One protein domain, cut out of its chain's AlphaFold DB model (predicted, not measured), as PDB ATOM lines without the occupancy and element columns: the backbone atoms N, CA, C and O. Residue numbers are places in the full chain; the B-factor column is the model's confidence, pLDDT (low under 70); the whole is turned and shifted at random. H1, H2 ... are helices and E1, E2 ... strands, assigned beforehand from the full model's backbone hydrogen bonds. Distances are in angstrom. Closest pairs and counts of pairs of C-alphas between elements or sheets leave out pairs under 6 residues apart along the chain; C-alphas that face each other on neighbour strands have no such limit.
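Overview. This is residues 32 to 85 of the 107 residues of the protein "Alpha/beta hydrolase" of Cryobacterium sp. TMT1-19 (UniProt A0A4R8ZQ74). A ribbon of two parallel strands, E1 and E2, has helix H2 packed on one face and its other face bare, and a second helix, H1, crosses H2 at a steep angle and is apart from E2. The printed part has 54 residues, with two named helices and two named strands in the order H1, E1, H2, E2 along the chain. The sheet has the order E1, E2 and is parallel, and the class is mixed, helices and strands. The whole is compact, with a radius of gyration of the C-alphas of 10.1 A and spans of 30 by 21 by 15 A.

Arrangement. H1, residues 33 to 45, and H2, residues 59 to 70, touch, and their closest C-alphas are those of Ala 37 and Leu 67, 4.9 A apart. They run the same way at a steep tilt of 69.5 degrees, only just short of about perpendicular. In both helices every O i to N i+4 pair is within hydrogen-bond range. E1, residues 52 to 57, and E2, residues 75 to 81, are parallel neighbours, with 14 degrees between their directions. The C-alphas of His 53 and Thr 77 face each other at 4.8 A. Across this pair N 54 and O 77 are 2.8 A apart and N 79 and O 54 are 2.9 A apart, both within hydrogen-bond range. E1, H2 and E2 form a strand-helix-strand unit, two parallel neighbour strands with a helix between them along the chain, and its crossover is right-handed. The closest C-alphas of E1 and H2 are those of Gly 56 and Gly 64, 5.5 A apart. Those of H2 and E2 are Ala 61 and Phe 80, 5.0 A apart. H1 and E2 are apart.

Along the chain. H1 runs from Phe 33, its C-alpha at (-2.196, -0.276, 156.543), to Asp 45, a length of 18.3 A. E1 runs from Ala 52, C-alpha at (15.831, -1.579, 161.925), to Trp 57 over 16.1 A. H2, from Asp 59 to Arg 70, measures 16.7 A. E2 runs from Val 75 to Gly 81, its last C-alpha at (6.206, 12.481, 157.949), over 16.4 A.

Size, cuts and confidence. The two C-alphas farthest apart are those of Asp 48 and Phe 85, 31.5 A. The printed part, residues 32 to 85, has no cut. The links from E1 to H2 and from H2 to E2 are tight, and the link from H1 to E1, with 6 residues, is short. The mean pLDDT of the printed part is 90.7, and no printed residue is under 70.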
ATOM      1  N   SER A  32      -5.445  -2.772 153.812       83.00
ATOM      2  CA  SER A  32      -5.302  -1.937 155.011       83.00
ATOM      3  C   SER A  32      -3.832  -1.659 155.339       83.00
ATOM      4  O   SER A  32      -2.945  -2.463 155.021       83.00
ATOM      5  N   PHE A  33      -3.554  -0.569 156.061       85.62
ATOM      6  CA  PHE A  33      -2.196  -0.276 156.543       85.62
ATOM      7  C   PHE A  33      -1.628  -1.370 157.451       85.62
ATOM      8  O   PHE A  33      -0.425  -1.630 157.414       85.62
ATOM      9  N   ALA A  34      -2.479  -2.049 158.225       87.00
ATOM     10  CA  ALA A  34      -2.072  -3.178 159.053       87.00
ATOM     11  C   ALA A  34      -1.556  -4.350 158.202       87.00
ATOM     12  O   ALA A  34      -0.491  -4.889 158.488       87.00
ATOM     13  N   GLN A  35      -2.248  -4.692 157.110       86.88
ATOM     14  CA  GLN A  35      -1.797  -5.743 156.187       86.88
ATOM     15  C   GLN A  35      -0.506  -5.355 155.461       86.88
ATOM     16  O   GLN A  35       0.362  -6.195 155.234       86.88
ATOM     17  N   MET A  36      -0.348  -4.076 155.112       87.31
ATOM     18  CA  MET A  36       0.904  -3.575 154.543       87.31
ATOM     19  C   MET A  36       2.063  -3.650 155.543       87.31
ATOM     20  O   MET A  36       3.187  -3.941 155.141       87.31
ATOM     21  N   ALA A  37       1.802  -3.405 156.829       91.44
ATOM     22  CA  ALA A  37       2.797  -3.550 157.885       91.44
ATOM     23  C   ALA A  37       3.187  -5.017 158.106       91.44
ATOM     24  O   ALA A  37       4.374  -5.302 158.234       91.44
ATOM     25  N   ASP A  38       2.225  -5.942 158.076       90.81
ATOM     26  CA  ASP A  38       2.495  -7.382 158.178       90.81
ATOM     27  C   ASP A  38       3.371  -7.861 157.008       90.81
ATOM     28  O   ASP A  38       4.416  -8.470 157.227       90.81
ATOM     29  N   ALA A  39       3.038  -7.475 155.772       89.81
ATOM     30  CA  ALA A  39       3.860  -7.784 154.600       89.81
ATOM     31  C   ALA A  39       5.271  -7.165 154.684       89.81
ATOM     32  O   ALA A  39       6.247  -7.730 154.192       89.81
ATOM     33  N   MET A  40       5.404  -5.987 155.303       90.94
ATOM     34  CA  MET A  40       6.709  -5.372 155.537       90.94
ATOM     35  C   MET A  40       7.521  -6.139 156.588       90.94
ATOM     36  O   MET A  40       8.732  -6.278 156.422       90.94
ATOM     37  N   ALA A  41       6.876  -6.648 157.641       93.00
ATOM     38  CA  ALA A  41       7.525  -7.486 158.643       93.00
ATOM     39  C   ALA A  41       8.069  -8.776 158.015       93.00
ATOM     40  O   ALA A  41       9.245  -9.073 158.200       93.00
ATOM     41  N   GLU A  42       7.274  -9.455 157.181       92.81
ATOM     42  CA  GLU A  42       7.711 -10.646 156.432       92.81
ATOM     43  C   GLU A  42       8.960 -10.359 155.585       92.81
ATOM     44  O   GLU A  42       9.930 -11.106 155.605       92.81
ATOM     45  N   VAL A  43       8.993  -9.216 154.894       90.31
ATOM     46  CA  VAL A  43      10.144  -8.799 154.075       90.31
ATOM     47  C   VAL A  43      11.419  -8.583 154.896       90.31
ATOM     48  O   VAL A  43      12.517  -8.786 154.357       90.31
ATOM     49  N   LEU A  44      11.287  -8.097 156.134       91.56
ATOM     50  CA  LEU A  44      12.400  -7.881 157.060       91.56
ATOM     51  C   LEU A  44      12.873  -9.204 157.668       91.56
ATOM     52  O   LEU A  44      14.081  -9.438 157.690       91.56
ATOM     53  N   ASP A  45      11.937 -10.068 158.068       92.50
ATOM     54  CA  ASP A  45      12.214 -11.414 158.572       92.50
ATOM     55  C   ASP A  45      12.947 -12.250 157.499       92.50
ATOM     56  O   ASP A  45      14.016 -12.787 157.769       92.50
ATOM     57  N   ASP A  46      12.475 -12.241 156.245       92.62
ATOM     58  CA  ASP A  46      13.103 -12.926 155.094       92.62
ATOM     59  C   ASP A  46      14.545 -12.470 154.799       92.62
ATOM     60  O   ASP A  46      15.274 -13.105 154.033       92.62
ATOM     61  N   ARG A  47      14.944 -11.309 155.326       91.31
ATOM     62  CA  ARG A  47      16.277 -10.718 155.146       91.31
ATOM     63  C   ARG A  47      17.115 -10.766 156.417       91.31
ATOM     64  O   ARG A  47      18.167 -10.126 156.443       91.31
ATOM     65  N   ASP A  48      16.638 -11.463 157.447       91.12
ATOM     66  CA  ASP A  48      17.250 -11.527 158.774       91.12
ATOM     67  C   ASP A  48      17.532 -10.128 159.360       91.12
ATOM     68  O   ASP A  48      18.525  -9.896 160.055       91.12
ATOM     69  N   VAL A  49      16.671  -9.149 159.054       90.19
ATOM     70  CA  VAL A  49      16.804  -7.782 159.566       90.19
ATOM     71  C   VAL A  49      16.099  -7.684 160.908       90.19
ATOM     72  O   VAL A  49      14.886  -7.513 160.977       90.19
ATOM     73  N   ALA A  50      16.881  -7.704 161.981       86.94
ATOM     74  CA  ALA A  50      16.403  -7.373 163.314       86.94
ATOM     75  C   ALA A  50      16.629  -5.882 163.625       86.94
ATOM     76  O   ALA A  50      17.680  -5.330 163.295       86.94
ATOM     77  N   ASN A  51      15.677  -5.255 164.327       91.06
ATOM     78  CA  ASN A  51      15.861  -3.949 164.974       91.06
ATOM     79  C   ASN A  51      16.296  -2.811 164.010       91.06
ATOM     80  O   ASN A  51      17.321  -2.155 164.194       91.06
ATOM     81  N   ALA A  52      15.524  -2.572 162.950       92.69
ATOM     82  CA  ALA A  52      15.831  -1.579 161.925       92.69
ATOM     83  C   ALA A  52      15.446  -0.144 162.326       92.69
ATOM     84  O   ALA A  52      14.468   0.091 163.039       92.69
ATOM     85  N   HIS A  53      16.157   0.847 161.778       94.50
ATOM     86  CA  HIS A  53      15.682   2.234 161.754       94.50
ATOM     87  C   HIS A  53      14.788   2.440 160.531       94.50
ATOM     88  O   HIS A  53      15.232   2.286 159.391       94.50
ATOM     89  N   VAL A  54      13.532   2.800 160.767       93.31
ATOM     90  CA  VAL A  54      12.497   2.917 159.740       93.31
ATOM     91  C   VAL A  54      12.216   4.388 159.455       93.31
ATOM     92  O   VAL A  54      12.033   5.192 160.370       93.31
ATOM     93  N   PHE A  55      12.159   4.738 158.170       94.25
ATOM     94  CA  PHE A  55      11.691   6.041 157.706       94.25
ATOM     95  C   PHE A  55      10.429   5.878 156.854       94.25
ATOM     96  O   PHE A  55      10.478   5.238 155.802       94.25
ATOM     97  N   GLY A  56       9.314   6.457 157.302       92.44
ATOM     98  CA  GLY A  56       8.020   6.408 156.619       92.44
ATOM     99  C   GLY A  56       7.588   7.772 156.074       92.44
ATOM    100  O   GLY A  56       7.667   8.779 156.770       92.44
ATOM    101  N   TRP A  57       7.093   7.820 154.836       89.62
ATOM    102  CA  TRP A  57       6.547   9.044 154.235       89.62
ATOM    103  C   TRP A  57       5.176   8.780 153.615       89.62
ATOM    104  O   TRP A  57       5.019   7.769 152.928       89.62
ATOM    105  N   SER A  58       4.220   9.697 153.808       86.88
ATOM    106  CA  SER A  58       2.840   9.564 153.310       86.88
ATOM    107  C   SER A  58       2.201   8.269 153.837       86.88
ATOM    108  O   SER A  58       2.263   8.025 155.039       86.88
ATOM    109  N   ASP A  59       1.680   7.393 152.983       84.31
ATOM    110  CA  ASP A  59       1.168   6.069 153.374       84.31
ATOM    111  C   ASP A  59       2.203   5.240 154.148       84.31
ATOM    112  O   ASP A  59       1.888   4.536 155.106       84.31
ATOM    113  N   GLY A  60       3.483   5.372 153.784       87.31
ATOM    114  CA  GLY A  60       4.582   4.686 154.460       87.31
ATOM    115  C   GLY A  60       4.772   5.127 155.913       87.31
ATOM    116  O   GLY A  60       5.364   4.388 156.694       87.31
ATOM    117  N   ALA A  61       4.273   6.307 156.292       90.94
ATOM    118  CA  ALA A  61       4.262   6.743 157.683       90.94
ATOM    119  C   ALA A  61       3.252   5.941 158.515       90.94
ATOM    120  O   ALA A  61       3.609   5.470 159.594       90.94
ATOM    121  N   MET A  62       2.047   5.707 157.984       90.38
ATOM    122  CA  MET A  62       1.040   4.858 158.631       90.38
ATOM    123  C   MET A  62       1.511   3.408 158.710       90.38
ATOM    124  O   MET A  62       1.484   2.811 159.782       90.38
ATOM    125  N   VAL A  63       2.055   2.861 157.617       91.56
ATOM    126  CA  VAL A  63       2.650   1.512 157.622       91.56
ATOM    127  C   VAL A  63       3.769   1.398 158.663       91.56
ATOM    128  O   VAL A  63       3.817   0.422 159.406       91.56
ATOM    129  N   GLY A  64       4.651   2.399 158.754       92.50
ATOM    130  CA  GLY A  64       5.733   2.430 159.739       92.50
ATOM    131  C   GLY A  64       5.231   2.455 161.187       92.50
ATOM    132  O   GLY A  64       5.788   1.754 162.030       92.50
ATOM    133  N   LEU A  65       4.160   3.207 161.465       92.94
ATOM    134  CA  LEU A  65       3.498   3.228 162.774       92.94
ATOM    135  C   LEU A  65       2.902   1.858 163.125       92.94
ATOM    136  O   LEU A  65       3.185   1.328 164.198       92.94
ATOM    137  N   TYR A  66       2.136   1.254 162.212       93.44
ATOM    138  CA  TYR A  66       1.571  -0.084 162.416       93.44
ATOM    139  C   TYR A  66       2.657  -1.144 162.620       93.44
ATOM    140  O   TYR A  66       2.518  -1.989 163.504       93.44
ATOM    141  N   LEU A  67       3.753  -1.083 161.860       94.81
ATOM    142  CA  LEU A  67       4.882  -1.999 162.011       94.81
ATOM    143  C   LEU A  67       5.514  -1.874 163.402       94.81
ATOM    144  O   LEU A  67       5.691  -2.884 164.077       94.81
ATOM    145  N   ALA A  68       5.794  -0.650 163.859       95.31
ATOM    146  CA  ALA A  68       6.383  -0.413 165.176       95.31
ATOM    147  C   ALA A  68       5.472  -0.877 166.328       95.31
ATOM    148  O   ALA A  68       5.964  -1.388 167.330       95.31
ATOM    149  N   LEU A  69       4.150  -0.728 166.182       94.50
ATOM    150  CA  LEU A  69       3.175  -1.166 167.185       94.50
ATOM    151  C   LEU A  69       3.008  -2.690 167.229       94.50
ATOM    152  O   LEU A  69       2.848  -3.259 168.306       94.50
ATOM    153  N   ARG A  70       3.009  -3.352 166.068       94.44
ATOM    154  CA  ARG A  70       2.721  -4.793 165.945       94.44
ATOM    155  C   ARG A  70       3.963  -5.670 166.092       94.44
ATOM    156  O   ARG A  70       3.863  -6.777 166.611       94.44
ATOM    157  N   ARG A  71       5.116  -5.184 165.626       94.44
ATOM    158  CA  ARG A  71       6.419  -5.866 165.636       94.44
ATOM    159  C   ARG A  71       7.504  -4.940 166.200       94.44
ATOM    160  O   ARG A  71       8.426  -4.545 165.481       94.44
ATOM    161  N   PRO A  72       7.414  -4.561 167.489       94.81
ATOM    162  CA  PRO A  72       8.402  -3.682 168.119       94.81
ATOM    163  C   PRO A  72       9.816  -4.287 168.141       94.81
ATOM    164  O   PRO A  72      10.796  -3.556 168.238       94.81
ATOM    165  N   ASP A  73       9.944  -5.609 168.001       94.81
ATOM    166  CA  ASP A  73      11.214  -6.324 167.844       94.81
ATOM    167  C   ASP A  73      11.973  -5.943 166.558       94.81
ATOM    168  O   ASP A  73      13.207  -5.985 166.519       94.81
ATOM    169  N   LEU A  74      11.251  -5.516 165.517       94.06
ATOM    170  CA  LEU A  74      11.815  -5.160 164.215       94.06
ATOM    171  C   LEU A  74      12.155  -3.673 164.073       94.06
ATOM    172  O   LEU A  74      12.827  -3.308 163.109       94.06
ATOM    173  N   VAL A  75      11.725  -2.805 164.997       95.94
ATOM    174  CA  VAL A  75      11.847  -1.344 164.850       95.94
ATOM    175  C   VAL A  75      12.606  -0.720 166.021       95.94
ATOM    176  O   VAL A  75      12.082  -0.565 167.117       95.94
ATOM    177  N   SER A  76      13.834  -0.275 165.751       95.62
ATOM    178  CA  SER A  76      14.674   0.475 166.696       95.62
ATOM    179  C   SER A  76      14.211   1.915 166.873       95.62
ATOM    180  O   SER A  76      14.190   2.491 167.959       95.62
ATOM    181  N   THR A  77      13.911   2.556 165.747       94.75
ATOM    182  CA  THR A  77      13.531   3.964 165.679       94.75
ATOM    183  C   THR A  77      12.653   4.151 164.466       94.75
ATOM    184  O   THR A  77      12.985   3.663 163.386       94.75
ATOM    185  N   LEU A  78      11.577   4.906 164.634       94.62
ATOM    186  CA  LEU A  78      10.710   5.320 163.547       94.62
ATOM    187  C   LEU A  78      10.795   6.837 163.387       94.62
ATOM    188  O   LEU A  78      10.524   7.585 164.324       94.62
ATOM    189  N   VAL A  79      11.139   7.288 162.185       95.56
ATOM    190  CA  VAL A  79      10.984   8.682 161.758       95.56
ATOM    191  C   VAL A  79       9.913   8.703 160.680       95.56
ATOM    192  O   VAL A  79      10.011   7.965 159.703       95.56
ATOM    193  N   PHE A  80       8.885   9.532 160.833       91.88
ATOM    194  CA  PHE A  80       7.789   9.566 159.872       91.88
ATOM    195  C   PHE A  80       7.303  10.984 159.570       91.88
ATOM    196  O   PHE A  80       7.480  11.893 160.379       91.88
ATOM    197  N   GLY A  81       6.716  11.181 158.387       89.94
ATOM    198  CA  GLY A  81       6.206  12.481 157.949       89.94
ATOM    199  C   GLY A  81       5.163  12.385 156.836       89.94
ATOM    200  O   GLY A  81       5.117  11.410 156.090       89.94
ATOM    201  N   GLY A  82       4.306  13.405 156.741       82.94
ATOM    202  CA  GLY A  82       3.220  13.447 155.754       82.94
ATOM    203  C   GLY A  82       2.108  12.419 155.992       82.94
ATOM    204  O   GLY A  82       1.389  12.096 155.054       82.94
ATOM    205  N   ALA A  83       1.995  11.880 157.212       82.38
ATOM    206  CA  ALA A  83       0.923  10.966 157.599       82.38
ATOM    207  C   ALA A  83      -0.391  11.721 157.825       82.38
ATOM    208  O   ALA A  83      -0.376  12.860 158.306       82.38
ATOM    209  N   ALA A  84      -1.516  11.055 157.577       77.81
ATOM    210  CA  ALA A  84      -2.786  11.483 158.143       77.81
ATOM    211  C   ALA A  84      -2.738  11.288 159.666       77.81
ATOM    212  O   ALA A  84      -2.355  10.229 160.149       77.81
ATOM    213  N   PHE A  85      -3.070  12.335 160.424       75.88
ATOM    214  CA  PHE A  85      -3.089  12.268 161.891       75.88
ATOM    215  C   PHE A  85      -4.482  11.944 162.444       75.88
ATOM    216  O   PHE A  85      -4.598  11.372 163.523       75.88
TER     217      PHE A  85